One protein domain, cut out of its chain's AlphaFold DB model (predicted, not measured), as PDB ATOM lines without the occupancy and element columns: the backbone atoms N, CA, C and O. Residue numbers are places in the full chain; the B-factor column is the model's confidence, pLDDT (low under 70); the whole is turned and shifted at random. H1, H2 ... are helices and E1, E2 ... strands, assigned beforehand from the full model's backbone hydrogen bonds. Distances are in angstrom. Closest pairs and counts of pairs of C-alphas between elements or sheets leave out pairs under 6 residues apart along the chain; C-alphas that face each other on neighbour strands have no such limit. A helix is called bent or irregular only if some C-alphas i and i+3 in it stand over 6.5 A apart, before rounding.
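What this domain is: This is residues 23 to 139 of the 280 residues of an uncharacterized protein of Deltaproteobacteria bacterium (UniProt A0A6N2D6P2). What is the overall picture? A four-stranded sheet makes the middle layer, with H1 and H4 side by side over one face and the kinked helix H2 slantwise over the other. H3 folds back along H2 as a helical hairpin, off the sheet. What is it made of? The printed part has 117 residues with four named helices and four named strands, in the order H1 E1 E2 H2 H3 E3 E4 H4, and its class is mixed. The sheet runs E2 E1 E4 E3, all antiparallel; the whole is compact, with a radius of gyration of the C-alphas of 12.8 A and spans of 38 by 29 by 22 A.

Where its parts are: Where are the strands? E1 is residues 41 to 46, 16.4 A long from C-alpha 41 at (16.918, -25.504, 94.335), and E2 is residues 52 to 56, 13.3 A. E3 is residues 98 to 104, 20.2 A, and E4 residues 111 to 117, 19.7 A. Where are the helices? H1, residues 23 to 37, begins at (25.542, -11.517, 90.130) and is 21.2 A long; H3 is residues 77 to 89, 18.9 A; H4, residues 124 to 137, is 20.2 A long and ends at (33.728, -15.683, 89.758). H2, residues 58 to 73, 23.1 A, is irregular, with C-alphas 66 and 69 7.6 A apart and a kink of 60 degrees near residue 67.

How they stand to each other: How are the strands joined? N 43 and O 115 of E1 and E4 are 2.8 A apart, within hydrogen-bond range, as are N 44 and O 53 of the hairpin E1 and E2, 2.8 A, and N 103 and O 112 of the hairpin E3 and E4, 2.7 A. What is on the sheet? Three layers, helices on both faces of a sheet, are made by H1 and H4 on one face and H2 on the opposite face, at heights over the sheet of 7.5, 8.6 and 6.8 A. The closest C-alphas are those of Ala 31 and Ala 55 for H1 and E2, 4.9 A; Val 114 and Ala 131 for E4 and H4, 6.5 A; and Ala 45 and Ser 65 for E1 and H2, 5.3 A. How do the helices meet? H1 and H4 touch, closest at the C-alphas of Leu 26 and Ala 134, 6.2 A, at a shallow tilt of 21 degrees, opposite ways. H2 and H3, a helical hairpin, touch at the C-alphas of Asp 70 and Ala 79, 4.8 A, at a shallow tilt of 24 degrees, opposite ways; H3 is not on the sheet. Are the helix backbones complete? Each O i to N i+4 pair is within hydrogen-bond range in H1, H3 and H4, and 9 of 12 in H2.

The domain as a whole: How far does it reach? The two C-alphas farthest apart, those of Glu 91 and Asn 107, are 40.5 A apart. Is it continuous? The printed part has no cut, and no link is long. Where is confidence low? Residues 74 to 75, 105 to 110, 119 to 130, 136 and 138 to 139 are under 70; the mean pLDDT of the printed part is 78.3.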
ATOM      1  N   THR A  23      26.834 -10.942  89.730       80.38
ATOM      2  CA  THR A  23      25.542 -11.517  90.130       80.38
ATOM      3  C   THR A  23      25.036 -12.452  89.042       80.38
ATOM      4  O   THR A  23      24.645 -13.587  89.319       80.38
ATOM      5  N   GLN A  24      25.120 -12.006  87.789       80.81
ATOM      6  CA  GLN A  24      24.726 -12.798  86.631       80.81
ATOM      7  C   GLN A  24      25.624 -14.029  86.453       80.81
ATOM      8  O   GLN A  24      25.133 -15.131  86.206       80.81
ATOM      9  N   ALA A  25      26.938 -13.872  86.634       79.69
ATOM     10  CA  ALA A  25      27.883 -14.980  86.566       79.69
ATOM     11  C   ALA A  25      27.606 -16.044  87.643       79.69
ATOM     12  O   ALA A  25      27.616 -17.243  87.347       79.69
ATOM     13  N   LEU A  26      27.311 -15.623  88.878       82.56
ATOM     14  CA  LEU A  26      26.929 -16.539  89.952       82.56
ATOM     15  C   LEU A  26      25.588 -17.226  89.667       82.56
ATOM     16  O   LEU A  26      25.481 -18.433  89.868       82.56
ATOM     17  N   ALA A  27      24.599 -16.504  89.133       85.50
ATOM     18  CA  ALA A  27      23.319 -17.088  88.737       85.50
ATOM     19  C   ALA A  27      23.496 -18.177  87.662       85.50
ATOM     20  O   ALA A  27      22.939 -19.267  87.793       85.50
ATOM     21  N   PHE A  28      24.344 -17.943  86.653       84.75
ATOM     22  CA  PHE A  28      24.674 -18.961  85.648       84.75
ATOM     23  C   PHE A  28      25.369 -20.184  86.244       84.75
ATOM     24  O   PHE A  28      25.094 -21.311  85.826       84.75
ATOM     25  N   GLN A  29      26.263 -19.976  87.210       85.50
ATOM     26  CA  GLN A  29      26.917 -21.072  87.914       85.50
ATOM     27  C   GLN A  29      25.903 -21.897  88.717       85.50
ATOM     28  O   GLN A  29      25.932 -23.125  88.638       85.50
ATOM     29  N   CYS A  30      24.989 -21.243  89.440       87.81
ATOM     30  CA  CYS A  30      23.912 -21.909  90.169       87.81
ATOM     31  C   CYS A  30      23.007 -22.703  89.223       87.81
ATOM     32  O   CYS A  30      22.788 -23.885  89.460       87.81
ATOM     33  N   ALA A  31      22.540 -22.105  88.125       87.88
ATOM     34  CA  ALA A  31      21.677 -22.782  87.155       87.88
ATOM     35  C   ALA A  31      22.360 -24.003  86.533       87.88
ATOM     36  O   ALA A  31      21.767 -25.075  86.435       87.88
ATOM     37  N   HIS A  32      23.640 -23.869  86.175       85.12
ATOM     38  CA  HIS A  32      24.401 -24.972  85.610       85.12
ATOM     39  C   HIS A  32      24.489 -26.167  86.560       85.12
ATOM     40  O   HIS A  32      24.225 -27.293  86.143       85.12
ATOM     41  N   VAL A  33      24.860 -25.923  87.819       84.19
ATOM     42  CA  VAL A  33      25.039 -27.001  88.793       84.19
ATOM     43  C   VAL A  33      23.695 -27.571  89.241       84.19
ATOM     44  O   VAL A  33      23.562 -28.787  89.353       84.19
ATOM     45  N   GLN A  34      22.682 -26.718  89.422       89.31
ATOM     46  CA  GLN A  34      21.317 -27.142  89.724       89.31
ATOM     47  C   GLN A  34      20.796 -28.115  88.660       89.31
ATOM     48  O   GLN A  34      20.345 -29.202  89.015       89.31
ATOM     49  N   GLN A  35      20.929 -27.776  87.375       85.94
ATOM     50  CA  GLN A  35      20.494 -28.636  86.276       85.94
ATOM     51  C   GLN A  35      21.333 -29.916  86.172       85.94
ATOM     52  O   GLN A  35      20.778 -31.000  86.012       85.94
ATOM     53  N   GLN A  36      22.662 -29.807  86.280       81.69
ATOM     54  CA  GLN A  36      23.576 -30.949  86.167       81.69
ATOM     55  C   GLN A  36      23.305 -32.023  87.230       81.69
ATOM     56  O   GLN A  36      23.473 -33.209  86.960       81.69
ATOM     57  N   LEU A  37      22.905 -31.607  88.429       78.44
ATOM     58  CA  LEU A  37      22.685 -32.497  89.567       78.44
ATOM     59  C   LEU A  37      21.207 -32.830  89.802       78.44
ATOM     60  O   LEU A  37      20.899 -33.582  90.724       78.44
ATOM     61  N   GLY A  38      20.295 -32.268  89.005       82.31
ATOM     62  CA  GLY A  38      18.857 -32.428  89.211       82.31
ATOM     63  C   GLY A  38      18.380 -31.887  90.564       82.31
ATOM     64  O   GLY A  38      17.469 -32.455  91.166       82.31
ATOM     65  N   LEU A  39      19.006 -30.819  91.071       85.81
ATOM     66  CA  LEU A  39      18.574 -30.184  92.318       85.81
ATOM     67  C   LEU A  39      17.239 -29.471  92.099       85.81
ATOM     68  O   LEU A  39      16.993 -28.900  91.043       85.81
ATOM     69  N   GLN A  40      16.383 -29.453  93.111       89.44
ATOM     70  CA  GLN A  40      15.148 -28.669  93.092       89.44
ATOM     71  C   GLN A  40      15.443 -27.182  93.294       89.44
ATOM     72  O   GLN A  40      14.790 -26.341  92.686       89.44
ATOM     73  N   ALA A  41      16.443 -26.862  94.118       91.38
ATOM     74  CA  ALA A  41      16.918 -25.504  94.335       91.38
ATOM     75  C   ALA A  41      18.399 -25.494  94.728       91.38
ATOM     76  O   ALA A  41      18.887 -26.414  95.384       91.38
ATOM     77  N   LEU A  42      19.106 -24.434  94.346       91.06
ATOM     78  CA  LEU A  42      20.490 -24.172  94.732       91.06
ATOM     79  C   LEU A  42      20.679 -22.672  94.922       91.06
ATOM     80  O   LEU A  42      20.332 -21.900  94.033       91.06
ATOM     81  N   VAL A  43      21.276 -22.270  96.040       92.12
ATOM     82  CA  VAL A  43      21.553 -20.867  96.357       92.12
ATOM     83  C   VAL A  43      22.997 -20.655  96.780       92.12
ATOM     84  O   VAL A  43      23.618 -21.534  97.376       92.12
ATOM     85  N   VAL A  44      23.507 -19.459  96.507       89.62
ATOM     86  CA  VAL A  44      24.664 -18.862  97.173       89.62
ATOM     87  C   VAL A  44      24.152 -17.606  97.865       89.62
ATOM     88  O   VAL A  44      23.686 -16.691  97.189       89.62
ATOM     89  N   ALA A  45      24.216 -17.569  99.191       89.94
ATOM     90  CA  ALA A  45      23.737 -16.465 100.016       89.94
ATOM     91  C   ALA A  45      24.850 -15.936 100.926       89.94
ATOM     92  O   ALA A  45      25.807 -16.657 101.200       89.94
ATOM     93  N   ASP A  46      24.749 -14.692 101.384       85.81
ATOM     94  CA  ASP A  46      25.577 -14.202 102.488       85.81
ATOM     95  C   ASP A  46      25.118 -14.756 103.849       85.81
ATOM     96  O   ASP A  46      24.173 -15.537 103.947       85.81
ATOM     97  N   ASP A  47      25.847 -14.401 104.899       81.19
ATOM     98  CA  ASP A  47      25.625 -14.814 106.287       81.19
ATOM     99  C   ASP A  47      24.292 -14.331 106.874       81.19
ATOM    100  O   ASP A  47      23.762 -14.958 107.795       81.19
ATOM    101  N   VAL A  48      23.744 -13.247 106.318       78.94
ATOM    102  CA  VAL A  48      22.446 -12.666 106.697       78.94
ATOM    103  C   VAL A  48      21.300 -13.226 105.838       78.94
ATOM    104  O   VAL A  48      20.148 -13.241 106.268       78.94
ATOM    105  N   GLY A  49      21.599 -13.723 104.635       76.69
ATOM    106  CA  GLY A  49      20.614 -14.251 103.693       76.69
ATOM    107  C   GLY A  49      19.891 -13.189 102.858       76.69
ATOM    108  O   GLY A  49      18.960 -13.522 102.113       76.69
ATOM    109  N   ASP A  50      20.320 -11.928 102.962       74.94
ATOM    110  CA  ASP A  50      19.736 -10.772 102.273       74.94
ATOM    111  C   ASP A  50      20.259 -10.640 100.842       74.94
ATOM    112  O   ASP A  50      19.530 -10.216  99.940       74.94
ATOM    113  N   ARG A  51      21.517 -11.032 100.609       76.25
ATOM    114  CA  ARG A  51      22.103 -11.074  99.267       76.25
ATOM    115  C   ARG A  51      22.286 -12.515  98.859       76.25
ATOM    116  O   ARG A  51      23.122 -13.224  99.413       76.25
ATOM    117  N   TRP A  52      21.533 -12.930  97.852       85.12
ATOM    118  CA  TRP A  52      21.642 -14.276  97.324       85.12
ATOM    119  C   TRP A  52      21.412 -14.323  95.820       85.12
ATOM    120  O   TRP A  52      20.712 -13.492  95.241       85.12
ATOM    121  N   VAL A  53      22.013 -15.331  95.207       89.94
ATOM    122  CA  VAL A  53      21.711 -15.798  93.855       89.94
ATOM    123  C   VAL A  53      21.303 -17.258  93.947       89.94
ATOM    124  O   VAL A  53      21.806 -17.997  94.794       89.94
ATOM    125  N   GLY A  54      20.378 -17.691  93.104       90.50
ATOM    126  CA  GLY A  54      19.940 -19.074  93.122       90.50
ATOM    127  C   GLY A  54      19.257 -19.494  91.839       90.50
ATOM    128  O   GLY A  54      18.946 -18.663  90.990       90.50
ATOM    129  N   ALA A  55      19.059 -20.798  91.706       91.69
ATOM    130  CA  ALA A  55      18.409 -21.425  90.569       91.69
ATOM    131  C   ALA A  55      17.501 -22.571  91.031       91.69
ATOM    132  O   ALA A  55      17.781 -23.211  92.045       91.69
ATOM    133  N   GLY A  56      16.447 -22.840  90.257       90.44
ATOM    134  CA  GLY A  56      15.416 -23.831  90.571       90.44
ATOM    135  C   GLY A  56      14.152 -23.199  91.159       90.44
ATOM    136  O   GLY A  56      13.766 -22.092  90.779       90.44
ATOM    137  N   ASP A  57      13.496 -23.906  92.076       90.94
ATOM    138  CA  ASP A  57      12.271 -23.448  92.730       90.94
ATOM    139  C   ASP A  57      12.521 -22.162  93.536       90.94
ATOM    140  O   ASP A  57      13.355 -22.112  94.447       90.94
ATOM    141  N   ARG A  58      11.775 -21.102  93.200       89.50
ATOM    142  CA  ARG A  58      11.950 -19.766  93.793       89.50
ATOM    143  C   ARG A  58      11.627 -19.736  95.284       89.50
ATOM    144  O   ARG A  58      12.245 -18.972  96.030       89.50
ATOM    145  N   THR A  59      10.656 -20.527  95.716       88.25
ATOM    146  CA  THR A  59      10.204 -20.553  97.104       88.25
ATOM    147  C   THR A  59      11.233 -21.261  97.973       88.25
ATOM    148  O   THR A  59      11.649 -20.712  98.996       88.25
ATOM    149  N   LEU A  60      11.739 -22.405  97.510       89.12
ATOM    150  CA  LEU A  60      12.844 -23.110  98.155       89.12
ATOM    151  C   LEU A  60      14.103 -22.243  98.197       89.12
ATOM    152  O   LEU A  60      14.716 -22.127  99.254       89.12
ATOM    153  N   CYS A  61      14.454 -21.556  97.104       90.62
ATOM    154  CA  CYS A  61      15.605 -20.652  97.095       90.62
ATOM    155  C   CYS A  61      15.490 -19.547  98.156       90.62
ATOM    156  O   CYS A  61      16.455 -19.263  98.860       90.62
ATOM    157  N   ARG A  62      14.307 -18.946  98.325       87.69
ATOM    158  CA  ARG A  62      14.085 -17.894  99.329       87.69
ATOM    159  C   ARG A  62      14.207 -18.408 100.765       87.69
ATOM    160  O   ARG A  62      14.656 -17.678 101.647       87.69
ATOM    161  N   ILE A  63      13.782 -19.641 101.023       87.44
ATOM    162  CA  ILE A  63      13.925 -20.256 102.349       87.44
ATOM    163  C   ILE A  63      15.382 -20.623 102.597       87.44
ATOM    164  O   ILE A  63      15.917 -20.314 103.662       87.44
ATOM    165  N   LEU A  64      16.032 -21.223 101.598       88.62
ATOM    166  CA  LEU A  64      17.440 -21.571 101.667       88.62
ATOM    167  C   LEU A  64      18.301 -20.334 101.880       88.62
ATOM    168  O   LEU A  64      19.170 -20.384 102.734       88.62
ATOM    169  N   SER A  65      18.046 -19.210 101.208       89.62
ATOM    170  CA  SER A  65      18.864 -18.007 101.389       89.62
ATOM    171  C   SER A  65      18.842 -17.502 102.833       89.62
ATOM    172  O   SER A  65      19.888 -17.181 103.381       89.62
ATOM    173  N   ARG A  66      17.670 -17.511 103.479       86.81
ATOM    174  CA  ARG A  66      17.487 -17.077 104.875       86.81
ATOM    175  C   ARG A  66      17.955 -18.095 105.912       86.81
ATOM    176  O   ARG A  66      18.136 -17.738 107.069       86.81
ATOM    177  N   GLY A  67      18.058 -19.365 105.525       83.31
ATOM    178  CA  GLY A  67      18.421 -20.468 106.413       83.31
ATOM    179  C   GLY A  67      19.820 -21.030 106.176       83.31
ATOM    180  O   GLY A  67      20.266 -21.841 106.976       83.31
ATOM    181  N   ALA A  68      20.521 -20.642 105.105       83.88
ATOM    182  CA  ALA A  68      21.751 -21.303 104.669       83.88
ATOM    183  C   ALA A  68      22.849 -21.279 105.737       83.88
ATOM    184  O   ALA A  68      23.572 -22.263 105.875       83.88
ATOM    185  N   ASN A  69      22.946 -20.197 106.515       83.62
ATOM    186  CA  ASN A  69      23.873 -20.104 107.638       83.62
ATOM    187  C   ASN A  69      23.499 -21.087 108.762       83.62
ATOM    188  O   ASN A  69      24.301 -21.953 109.110       83.62
ATOM    189  N   ASP A  70      22.253 -21.036 109.251       82.81
ATOM    190  CA  ASP A  70      21.751 -21.956 110.283       82.81
ATOM    191  C   ASP A  70      21.939 -23.427 109.867       82.81
ATOM    192  O   ASP A  70      22.436 -24.252 110.636       82.81
ATOM    193  N   LEU A  71      21.595 -23.745 108.616       81.62
ATOM    194  CA  LEU A  71      21.700 -25.080 108.029       81.62
ATOM    195  C   LEU A  71      23.154 -25.527 107.804       81.62
ATOM    196  O   LEU A  71      23.422 -26.726 107.780       81.62
ATOM    197  N   ALA A  72      24.101 -24.601 107.636       77.12
ATOM    198  CA  ALA A  72      25.524 -24.919 107.515       77.12
ATOM    199  C   ALA A  72      26.194 -25.196 108.869       77.12
ATOM    200  O   ALA A  72      27.185 -25.922 108.917       77.12
ATOM    201  N   VAL A  73      25.665 -24.641 109.964       76.25
ATOM    202  CA  VAL A  73      26.162 -24.893 111.328       76.25
ATOM    203  C   VAL A  73      25.666 -26.244 111.864       76.25
ATOM    204  O   VAL A  73      26.342 -26.868 112.675       76.25
ATOM    205  N   GLY A  74      24.517 -26.734 111.389       62.66
ATOM    206  CA  GLY A  74      24.099 -28.139 111.508       62.66
ATOM    207  C   GLY A  74      23.687 -28.633 112.905       62.66
ATOM    208  O   GLY A  74      23.173 -29.743 113.007       62.66
ATOM    209  N   SER A  75      23.852 -27.845 113.974       61.31
ATOM    210  CA  SER A  75      23.617 -28.304 115.357       61.31
ATOM    211  C   SER A  75      22.788 -27.351 116.232       61.31
ATOM    212  O   SER A  75      22.919 -27.364 117.456       61.31
ATOM    213  N   THR A  76      21.952 -26.493 115.639       73.19
ATOM    214  CA  THR A  76      21.146 -25.506 116.382       73.19
ATOM    215  C   THR A  76      19.646 -25.797 116.290       73.19
ATOM    216  O   THR A  76      19.161 -26.356 115.305       73.19
ATOM    217  N   ALA A  77      18.878 -25.367 117.300       75.25
ATOM    218  CA  ALA A  77      17.410 -25.407 117.258       75.25
ATOM    219  C   ALA A  77      16.848 -24.661 116.030       75.25
ATOM    220  O   ALA A  77      15.853 -25.082 115.441       75.25
ATOM    221  N   ASN A  78      17.543 -23.604 115.593       77.00
ATOM    222  CA  ASN A  78      17.220 -22.861 114.378       77.00
ATOM    223  C   ASN A  78      17.408 -23.714 113.118       77.00
ATOM    224  O   ASN A  78      16.521 -23.720 112.270       77.00
ATOM    225  N   ALA A  79      18.499 -24.480 113.004       77.31
ATOM    226  CA  ALA A  79      18.718 -25.386 111.876       77.31
ATOM    227  C   ALA A  79      17.594 -26.430 111.766       77.31
ATOM    228  O   ALA A  79      17.031 -26.626 110.688       77.31
ATOM    229  N   ALA A  80      17.201 -27.030 112.896       78.44
ATOM    230  CA  ALA A  80      16.098 -27.989 112.952       78.44
ATOM    231  C   ALA A  80      14.749 -27.352 112.570       78.44
ATOM    232  O   ALA A  80      13.976 -27.941 111.817       78.44
ATOM    233  N   TYR A  81      14.471 -26.133 113.043       81.81
ATOM    234  CA  TYR A  81      13.276 -25.381 112.655       81.81
ATOM    235  C   TYR A  81      13.262 -25.059 111.153       81.81
ATOM    236  O   TYR A  81      12.264 -25.307 110.479       81.81
ATOM    237  N   ARG A  82      14.374 -24.563 110.597       83.12
ATOM    238  CA  ARG A  82      14.505 -24.259 109.161       83.12
ATOM    239  C   ARG A  82      14.330 -25.502 108.299       83.12
ATOM    240  O   ARG A  82      13.661 -25.434 107.270       83.12
ATOM    241  N   PHE A  83      14.878 -26.628 108.739       80.62
ATOM    242  CA  PHE A  83      14.693 -27.901 108.065       80.62
ATOM    243  C   PHE A  83      13.224 -28.354 108.091       80.62
ATOM    244  O   PHE A  83      12.684 -28.697 107.045       80.62
ATOM    245  N   LYS A  84      12.525 -28.237 109.229       82.94
ATOM    246  CA  LYS A  84      11.075 -28.507 109.309       82.94
ATOM    247  C   LYS A  84      10.247 -27.611 108.387       82.94
ATOM    248  O   LYS A  84       9.290 -28.076 107.776       82.94
ATOM    249  N   VAL A  85      10.615 -26.335 108.256       84.38
ATOM    250  CA  VAL A  85       9.968 -25.428 107.296       84.38
ATOM    251  C   VAL A  85      10.177 -25.932 105.865       84.38
ATOM    252  O   VAL A  85       9.214 -26.003 105.111       84.38
ATOM    253  N   LEU A  86      11.389 -26.358 105.496       83.06
ATOM    254  CA  LEU A  86      11.638 -26.969 104.186       83.06
ATOM    255  C   LEU A  86      10.819 -28.258 103.974       83.06
ATOM    256  O   LEU A  86      10.228 -28.416 102.908       83.06
ATOM    257  N   GLN A  87      10.713 -29.123 104.989       83.94
ATOM    258  CA  GLN A  87       9.886 -30.339 104.948       83.94
ATOM    259  C   GLN A  87       8.394 -30.042 104.760       83.94
ATOM    260  O   GLN A  87       7.727 -30.712 103.985       83.94
ATOM    261  N   SER A  88       7.859 -28.993 105.395       84.69
ATOM    262  CA  SER A  88       6.456 -28.595 105.184       84.69
ATOM    263  C   SER A  88       6.151 -28.123 103.756       84.69
ATOM    264  O   SER A  88       4.996 -28.117 103.345       84.69
ATOM    265  N   MET A  89       7.174 -27.726 102.992       80.50
ATOM    266  CA  MET A  89       7.033 -27.338 101.583       80.50
ATOM    267  C   MET A  89       7.315 -28.490 100.617       80.50
ATOM    268  O   MET A  89       6.914 -28.440  99.455       80.50
ATOM    269  N   LYS A  90       8.035 -29.506 101.091       80.62
ATOM    270  CA  LYS A  90       8.430 -30.700 100.355       80.62
ATOM    271  C   LYS A  90       8.342 -31.884 101.310       80.62
ATOM    272  O   LYS A  90       9.300 -32.174 102.016       80.62
ATOM    273  N   GLU A  91       7.193 -32.551 101.313       74.00
ATOM    274  CA  GLU A  91       6.911 -33.659 102.238       74.00
ATOM    275  C   GLU A  91       7.946 -34.795 102.119       74.00
ATOM    276  O   GLU A  91       8.314 -35.394 103.123       74.00
ATOM    277  N   ASP A  92       8.527 -34.985 100.927       77.94
ATOM    278  CA  ASP A  92       9.570 -35.987 100.648       77.94
ATOM    279  C   ASP A  92      11.008 -35.521 100.992       77.94
ATOM    280  O   ASP A  92      11.999 -36.077 100.495       77.94
ATOM    281  N   LEU A  93      11.175 -34.435 101.759       78.12
ATOM    282  CA  LEU A  93      12.501 -33.914 102.095       78.12
ATOM    283  C   LEU A  93      13.122 -34.640 103.295       78.12
ATOM    284  O   LEU A  93      12.876 -34.311 104.454       78.12
ATOM    285  N   GLU A  94      14.016 -35.580 103.010       78.81
ATOM    286  CA  GLU A  94      14.867 -36.211 104.017       78.81
ATOM    287  C   GLU A  94      16.111 -35.360 104.337       78.81
ATOM    288  O   GLU A  94      16.580 -34.604 103.479       78.81
ATOM    289  N   PRO A  95      16.713 -35.480 105.539       71.44
ATOM    290  CA  PRO A  95      17.927 -34.739 105.902       71.44
ATOM    291  C   PRO A  95      19.083 -34.911 104.907       71.44
ATOM    292  O   PRO A  95      19.856 -33.982 104.689       71.44
ATOM    293  N   GLY A  96      19.169 -36.071 104.244       70.81
ATOM    294  CA  GLY A  96      20.158 -36.352 103.196       70.81
ATOM    295  C   GLY A  96      19.915 -35.643 101.856       70.81
ATOM    296  O   GLY A  96      20.772 -35.706 100.980       70.81
ATOM    297  N   HIS A  97      18.774 -34.971 101.676       80.38
ATOM    298  CA  HIS A  97      18.453 -34.185 100.478       80.38
ATOM    299  C   HIS A  97      18.938 -32.735 100.560       80.38
ATOM    300  O   HIS A  97      18.841 -31.998  99.577       80.38
ATOM    301  N   LEU A  98      19.446 -32.315 101.722       81.69
ATOM    302  CA  LEU A  98      20.011 -30.994 101.940       81.69
ATOM    303  C   LEU A  98      21.539 -31.079 101.955       81.69
ATOM    304  O   LEU A  98      22.131 -31.888 102.662       81.69
ATOM    305  N   THR A  99      22.198 -30.201 101.207       82.06
ATOM    306  CA  THR A  99      23.659 -30.082 101.232       82.06
ATOM    307  C   THR A  99      24.052 -28.624 101.378       82.06
ATOM    308  O   THR A  99      23.578 -27.766 100.632       82.06
ATOM    309  N   THR A 100      24.938 -28.341 102.329       81.88
ATOM    310  CA  THR A 100      25.420 -26.992 102.627       81.88
ATOM    311  C   THR A 100      26.946 -26.930 102.581       81.88
ATOM    312  O   THR A 100      27.642 -27.907 102.854       81.88
ATOM    313  N   PHE A 101      27.487 -25.776 102.192       82.50
ATOM    314  CA  PHE A 101      28.922 -25.511 102.185       82.50
ATOM    315  C   PHE A 101      29.197 -24.048 102.519       82.50
ATOM    316  O   PHE A 101      28.650 -23.143 101.887       82.50
ATOM    317  N   THR A 102      30.102 -23.806 103.465       83.12
ATOM    318  CA  THR A 102      30.485 -22.450 103.869       83.12
ATOM    319  C   THR A 102      31.773 -22.014 103.180       83.12
ATOM    320  O   THR A 102      32.830 -22.642 103.282       83.12
ATOM    321  N   LEU A 103      31.697 -20.881 102.498       80.44
ATOM    322  CA  LEU A 103      32.794 -20.212 101.827       80.44
ATOM    323  C   LEU A 103      33.258 -19.011 102.652       80.44
ATOM    324  O   LEU A 103      32.520 -18.047 102.838       80.44
ATOM    325  N   ARG A 104      34.518 -19.020 103.089       76.00
ATOM    326  CA  ARG A 104      35.164 -17.802 103.591       76.00
ATOM    327  C   ARG A 104      35.628 -16.951 102.417       76.00
ATOM    328  O   ARG A 104      36.382 -17.439 101.575       76.00
ATOM    329  N   VAL A 105      35.190 -15.696 102.382       67.38
ATOM    330  CA  VAL A 105      35.674 -14.698 101.428       67.38
ATOM    331  C   VAL A 105      36.895 -13.990 102.033       67.38
ATOM    332  O   VAL A 105      36.760 -13.357 103.075       67.38
ATOM    333  N   PRO A 106      38.099 -14.081 101.437       57.81
ATOM    334  CA  PRO A 106      39.259 -13.329 101.914       57.81
ATOM    335  C   PRO A 106      39.007 -11.816 101.850       57.81
ATOM    336  O   PRO A 106      38.362 -11.331 100.922       57.81
ATOM    337  N   ASN A 107      39.534 -11.062 102.818       51.50
ATOM    338  CA  ASN A 107      39.483  -9.589 102.873       51.50
ATOM    339  C   ASN A 107      38.084  -8.959 102.983       51.50
ATOM    340  O   ASN A 107      37.947  -7.737 102.953       51.50
ATOM    341  N   ARG A 108      37.037  -9.765 103.166       57.00
ATOM    342  CA  ARG A 108      35.735  -9.311 103.653       57.00
ATOM    343  C   ARG A 108      35.392 -10.201 104.832       57.00
ATOM    344  O   ARG A 108      35.467 -11.413 104.701       57.00
ATOM    345  N   GLN A 109      35.031  -9.641 105.983       60.91
ATOM    346  CA  GLN A 109      34.586 -10.412 107.156       60.91
ATOM    347  C   GLN A 109      33.213 -11.083 106.916       60.91
ATOM    348  O   GLN A 109      32.335 -11.031 107.763       60.91
ATOM    349  N   ARG A 110      32.987 -11.644 105.725       69.44
ATOM    350  CA  ARG A 110      31.715 -12.182 105.261       69.44
ATOM    351  C   ARG A 110      31.878 -13.643 104.886       69.44
ATOM    352  O   ARG A 110      32.860 -14.035 104.245       69.44
ATOM    353  N   LEU A 111      30.886 -14.429 105.267       80.81
ATOM    354  CA  LEU A 111      30.733 -15.809 104.839       80.81
ATOM    355  C   LEU A 111      29.716 -15.850 103.703       80.81
ATOM    356  O   LEU A 111      28.731 -15.119 103.720       80.81
ATOM    357  N   LEU A 112      29.982 -16.683 102.701       84.06
ATOM    358  CA  LEU A 112      28.961 -17.077 101.740       84.06
ATOM    359  C   LEU A 112      28.583 -18.523 102.015       84.06
ATOM    360  O   LEU A 112      29.452 -19.376 102.175       84.06
ATOM    361  N   HIS A 113      27.296 -18.807 102.029       86.81
ATOM    362  CA  HIS A 113      26.757 -20.136 102.228       86.81
ATOM    363  C   HIS A 113      26.163 -20.619 100.913       86.81
ATOM    364  O   HIS A 113      25.301 -19.969 100.322       86.81
ATOM    365  N   VAL A 114      26.648 -21.760 100.444       86.75
ATOM    366  CA  VAL A 114      26.065 -22.469  99.313       86.75
ATOM    367  C   VAL A 114      25.147 -23.539  99.878       86.75
ATOM    368  O   VAL A 114      25.606 -24.368 100.660       86.75
ATOM    369  N   ALA A 115      23.870 -23.524  99.514       87.94
ATOM    370  CA  ALA A 115      22.894 -24.498  99.993       87.94
ATOM    371  C   ALA A 115      22.066 -25.037  98.825       87.94
ATOM    372  O   ALA A 115      21.572 -24.266  98.006       87.94
ATOM    373  N   GLY A 116      21.928 -26.356  98.742       87.62
ATOM    374  CA  GLY A 116      21.166 -27.034  97.700       87.62
ATOM    375  C   GLY A 116      20.206 -28.064  98.279       87.62
ATOM    376  O   GLY A 116      20.506 -28.685  99.297       87.62
ATOM    377  N   VAL A 117      19.062 -28.231  97.615       87.12
ATOM    378  CA  VAL A 117      18.013 -29.196  97.965       87.12
ATOM    379  C   VAL A 117      17.669 -30.042  96.743       87.12
ATOM    380  O   VAL A 117      17.381 -29.487  95.681       87.12
ATOM    381  N   GLY A 118      17.678 -31.370  96.870       80.88
ATOM    382  CA  GLY A 118      17.319 -32.290  95.785       80.88
ATOM    383  C   GLY A 118      17.493 -33.769  96.140       80.88
ATOM    384  O   GLY A 118      18.085 -34.103  97.161       80.88
ATOM    385  N   ALA A 119      16.967 -34.658  95.290       61.81
ATOM    386  CA  ALA A 119      17.052 -36.109  95.488       61.81
ATOM    387  C   ALA A 119      18.513 -36.609  95.480       61.81
ATOM    388  O   ALA A 119      19.370 -35.935  94.913       61.81
ATOM    389  N   HIS A 120      18.743 -37.794  96.078       52.28
ATOM    390  CA  HIS A 120      19.964 -38.605  96.335       52.28
ATOM    391  C   HIS A 120      21.295 -38.376  95.565       52.28
ATOM    392  O   HIS A 120      22.328 -38.895  95.985       52.28
ATOM    393  N   ASN A 121      21.324 -37.598  94.486       49.41
ATOM    394  CA  ASN A 121      22.515 -37.170  93.751       49.41
ATOM    395  C   ASN A 121      23.090 -35.821  94.213       49.41
ATOM    396  O   ASN A 121      24.083 -35.364  93.641       49.41
ATOM    397  N   ALA A 122      22.535 -35.204  95.260       49.97
ATOM    398  CA  ALA A 122      23.184 -34.127  96.008       49.97
ATOM    399  C   ALA A 122      24.408 -34.669  96.779       49.97
ATOM    400  O   ALA A 122      24.485 -34.636  98.002       49.97
ATOM    401  N   ARG A 123      25.384 -35.239  96.063       53.69
ATOM    402  CA  ARG A 123      26.694 -35.542  96.636       53.69
ATOM    403  C   ARG A 123      27.337 -34.222  97.054       53.69
ATOM    404  O   ARG A 123      27.200 -33.214  96.353       53.69
ATOM    405  N   ALA A 124      28.091 -34.251  98.152       54.81
ATOM    406  CA  ALA A 124      28.877 -33.114  98.638       54.81
ATOM    407  C   ALA A 124      29.681 -32.432  97.507       54.81
ATOM    408  O   ALA A 124      29.783 -31.206  97.466       54.81
ATOM    409  N   ASP A 125      30.143 -33.216  96.529       58.56
ATOM    410  CA  ASP A 125      30.901 -32.782  95.349       58.56
ATOM    411  C   ASP A 125      30.205 -31.690  94.520       58.56
ATOM    412  O   ASP A 125      30.857 -30.806  93.961       58.56
ATOM    413  N   GLY A 126      28.874 -31.698  94.454       60.53
ATOM    414  CA  GLY A 126      28.095 -30.758  93.655       60.53
ATOM    415  C   GLY A 126      28.034 -29.344  94.234       60.53
ATOM    416  O   GLY A 126      28.308 -28.343  93.560       60.53
ATOM    417  N   VAL A 127      27.736 -29.252  95.527       66.38
ATOM    418  CA  VAL A 127      27.748 -27.985  96.270       66.38
ATOM    419  C   VAL A 127      29.181 -27.457  96.394       66.38
ATOM    420  O   VAL A 127      29.411 -26.257  96.227       66.38
ATOM    421  N   VAL A 128      30.167 -28.347  96.545       68.00
ATOM    422  CA  VAL A 128      31.599 -28.010  96.480       68.00
ATOM    423  C   VAL A 128      31.990 -27.457  95.100       68.00
ATOM    424  O   VAL A 128      32.727 -26.473  95.019       68.00
ATOM    425  N   THR A 129      31.453 -28.007  94.007       67.19
ATOM    426  CA  THR A 129      31.675 -27.492  92.643       67.19
ATOM    427  C   THR A 129      31.094 -26.088  92.467       67.19
ATOM    428  O   THR A 129      31.748 -25.207  91.902       67.19
ATOM    429  N   THR A 130      29.899 -25.835  93.008       69.06
ATOM    430  CA  THR A 130      29.293 -24.492  93.034       69.06
ATOM    431  C   THR A 130      30.139 -23.518  93.845       69.06
ATOM    432  O   THR A 130      30.422 -22.419  93.373       69.06
ATOM    433  N   ALA A 131      30.626 -23.930  95.016       71.50
ATOM    434  CA  ALA A 131      31.531 -23.144  95.848       71.50
ATOM    435  C   ALA A 131      32.860 -22.819  95.135       71.50
ATOM    436  O   ALA A 131      33.357 -21.692  95.215       71.50
ATOM    437  N   GLY A 132      33.425 -23.771  94.387       73.19
ATOM    438  CA  GLY A 132      34.615 -23.563  93.557       73.19
ATOM    439  C   GLY A 132      34.371 -22.611  92.380       73.19
ATOM    440  O   GLY A 132      35.203 -21.750  92.088       73.19
ATOM    441  N   GLY A 133      33.215 -22.720  91.721       72.06
ATOM    442  CA  GLY A 133      32.766 -21.768  90.701       72.06
ATOM    443  C   GLY A 133      32.587 -20.357  91.264       72.06
ATOM    444  O   GLY A 133      33.137 -19.407  90.712       72.06
ATOM    445  N   ALA A 134      31.911 -20.234  92.409       73.50
ATOM    446  CA  ALA A 134      31.693 -18.968  93.100       73.50
ATOM    447  C   ALA A 134      33.013 -18.298  93.513       73.50
ATOM    448  O   ALA A 134      33.181 -17.105  93.279       73.50
ATOM    449  N   ARG A 135      33.991 -19.055  94.037       71.62
ATOM    450  CA  ARG A 135      35.346 -18.537  94.332       71.62
ATOM    451  C   ARG A 135      36.011 -17.909  93.115       71.62
ATOM    452  O   ARG A 135      36.546 -16.811  93.221       71.62
ATOM    453  N   ARG A 136      35.961 -18.597  91.968       68.62
ATOM    454  CA  ARG A 136      36.558 -18.115  90.714       68.62
ATOM    455  C   ARG A 136      35.867 -16.855  90.202       68.62
ATOM    456  O   ARG A 136      36.553 -15.912  89.835       68.62
ATOM    457  N   ILE A 137      34.533 -16.830  90.214       71.19
ATOM    458  CA  ILE A 137      33.728 -15.683  89.758       71.19
ATOM    459  C   ILE A 137      33.971 -14.454  90.632       71.19
ATOM    460  O   ILE A 137      34.083 -13.342  90.131       71.19
ATOM    461  N   LEU A 138      34.098 -14.659  91.939       69.00
ATOM    462  CA  LEU A 138      34.373 -13.587  92.884       69.00
ATOM    463  C   LEU A 138      35.856 -13.167  92.921       69.00
ATOM    464  O   LEU A 138      36.220 -12.296  93.708       69.00
ATOM    465  N   GLY A 139      36.715 -13.776  92.096       54.59
ATOM    466  CA  GLY A 139      38.134 -13.428  91.997       54.59
ATOM    467  C   GLY A 139      38.977 -13.836  93.209       54.59
ATOM    468  O   GLY A 139      40.082 -13.325  93.383       54.59
TER     469      GLY A 139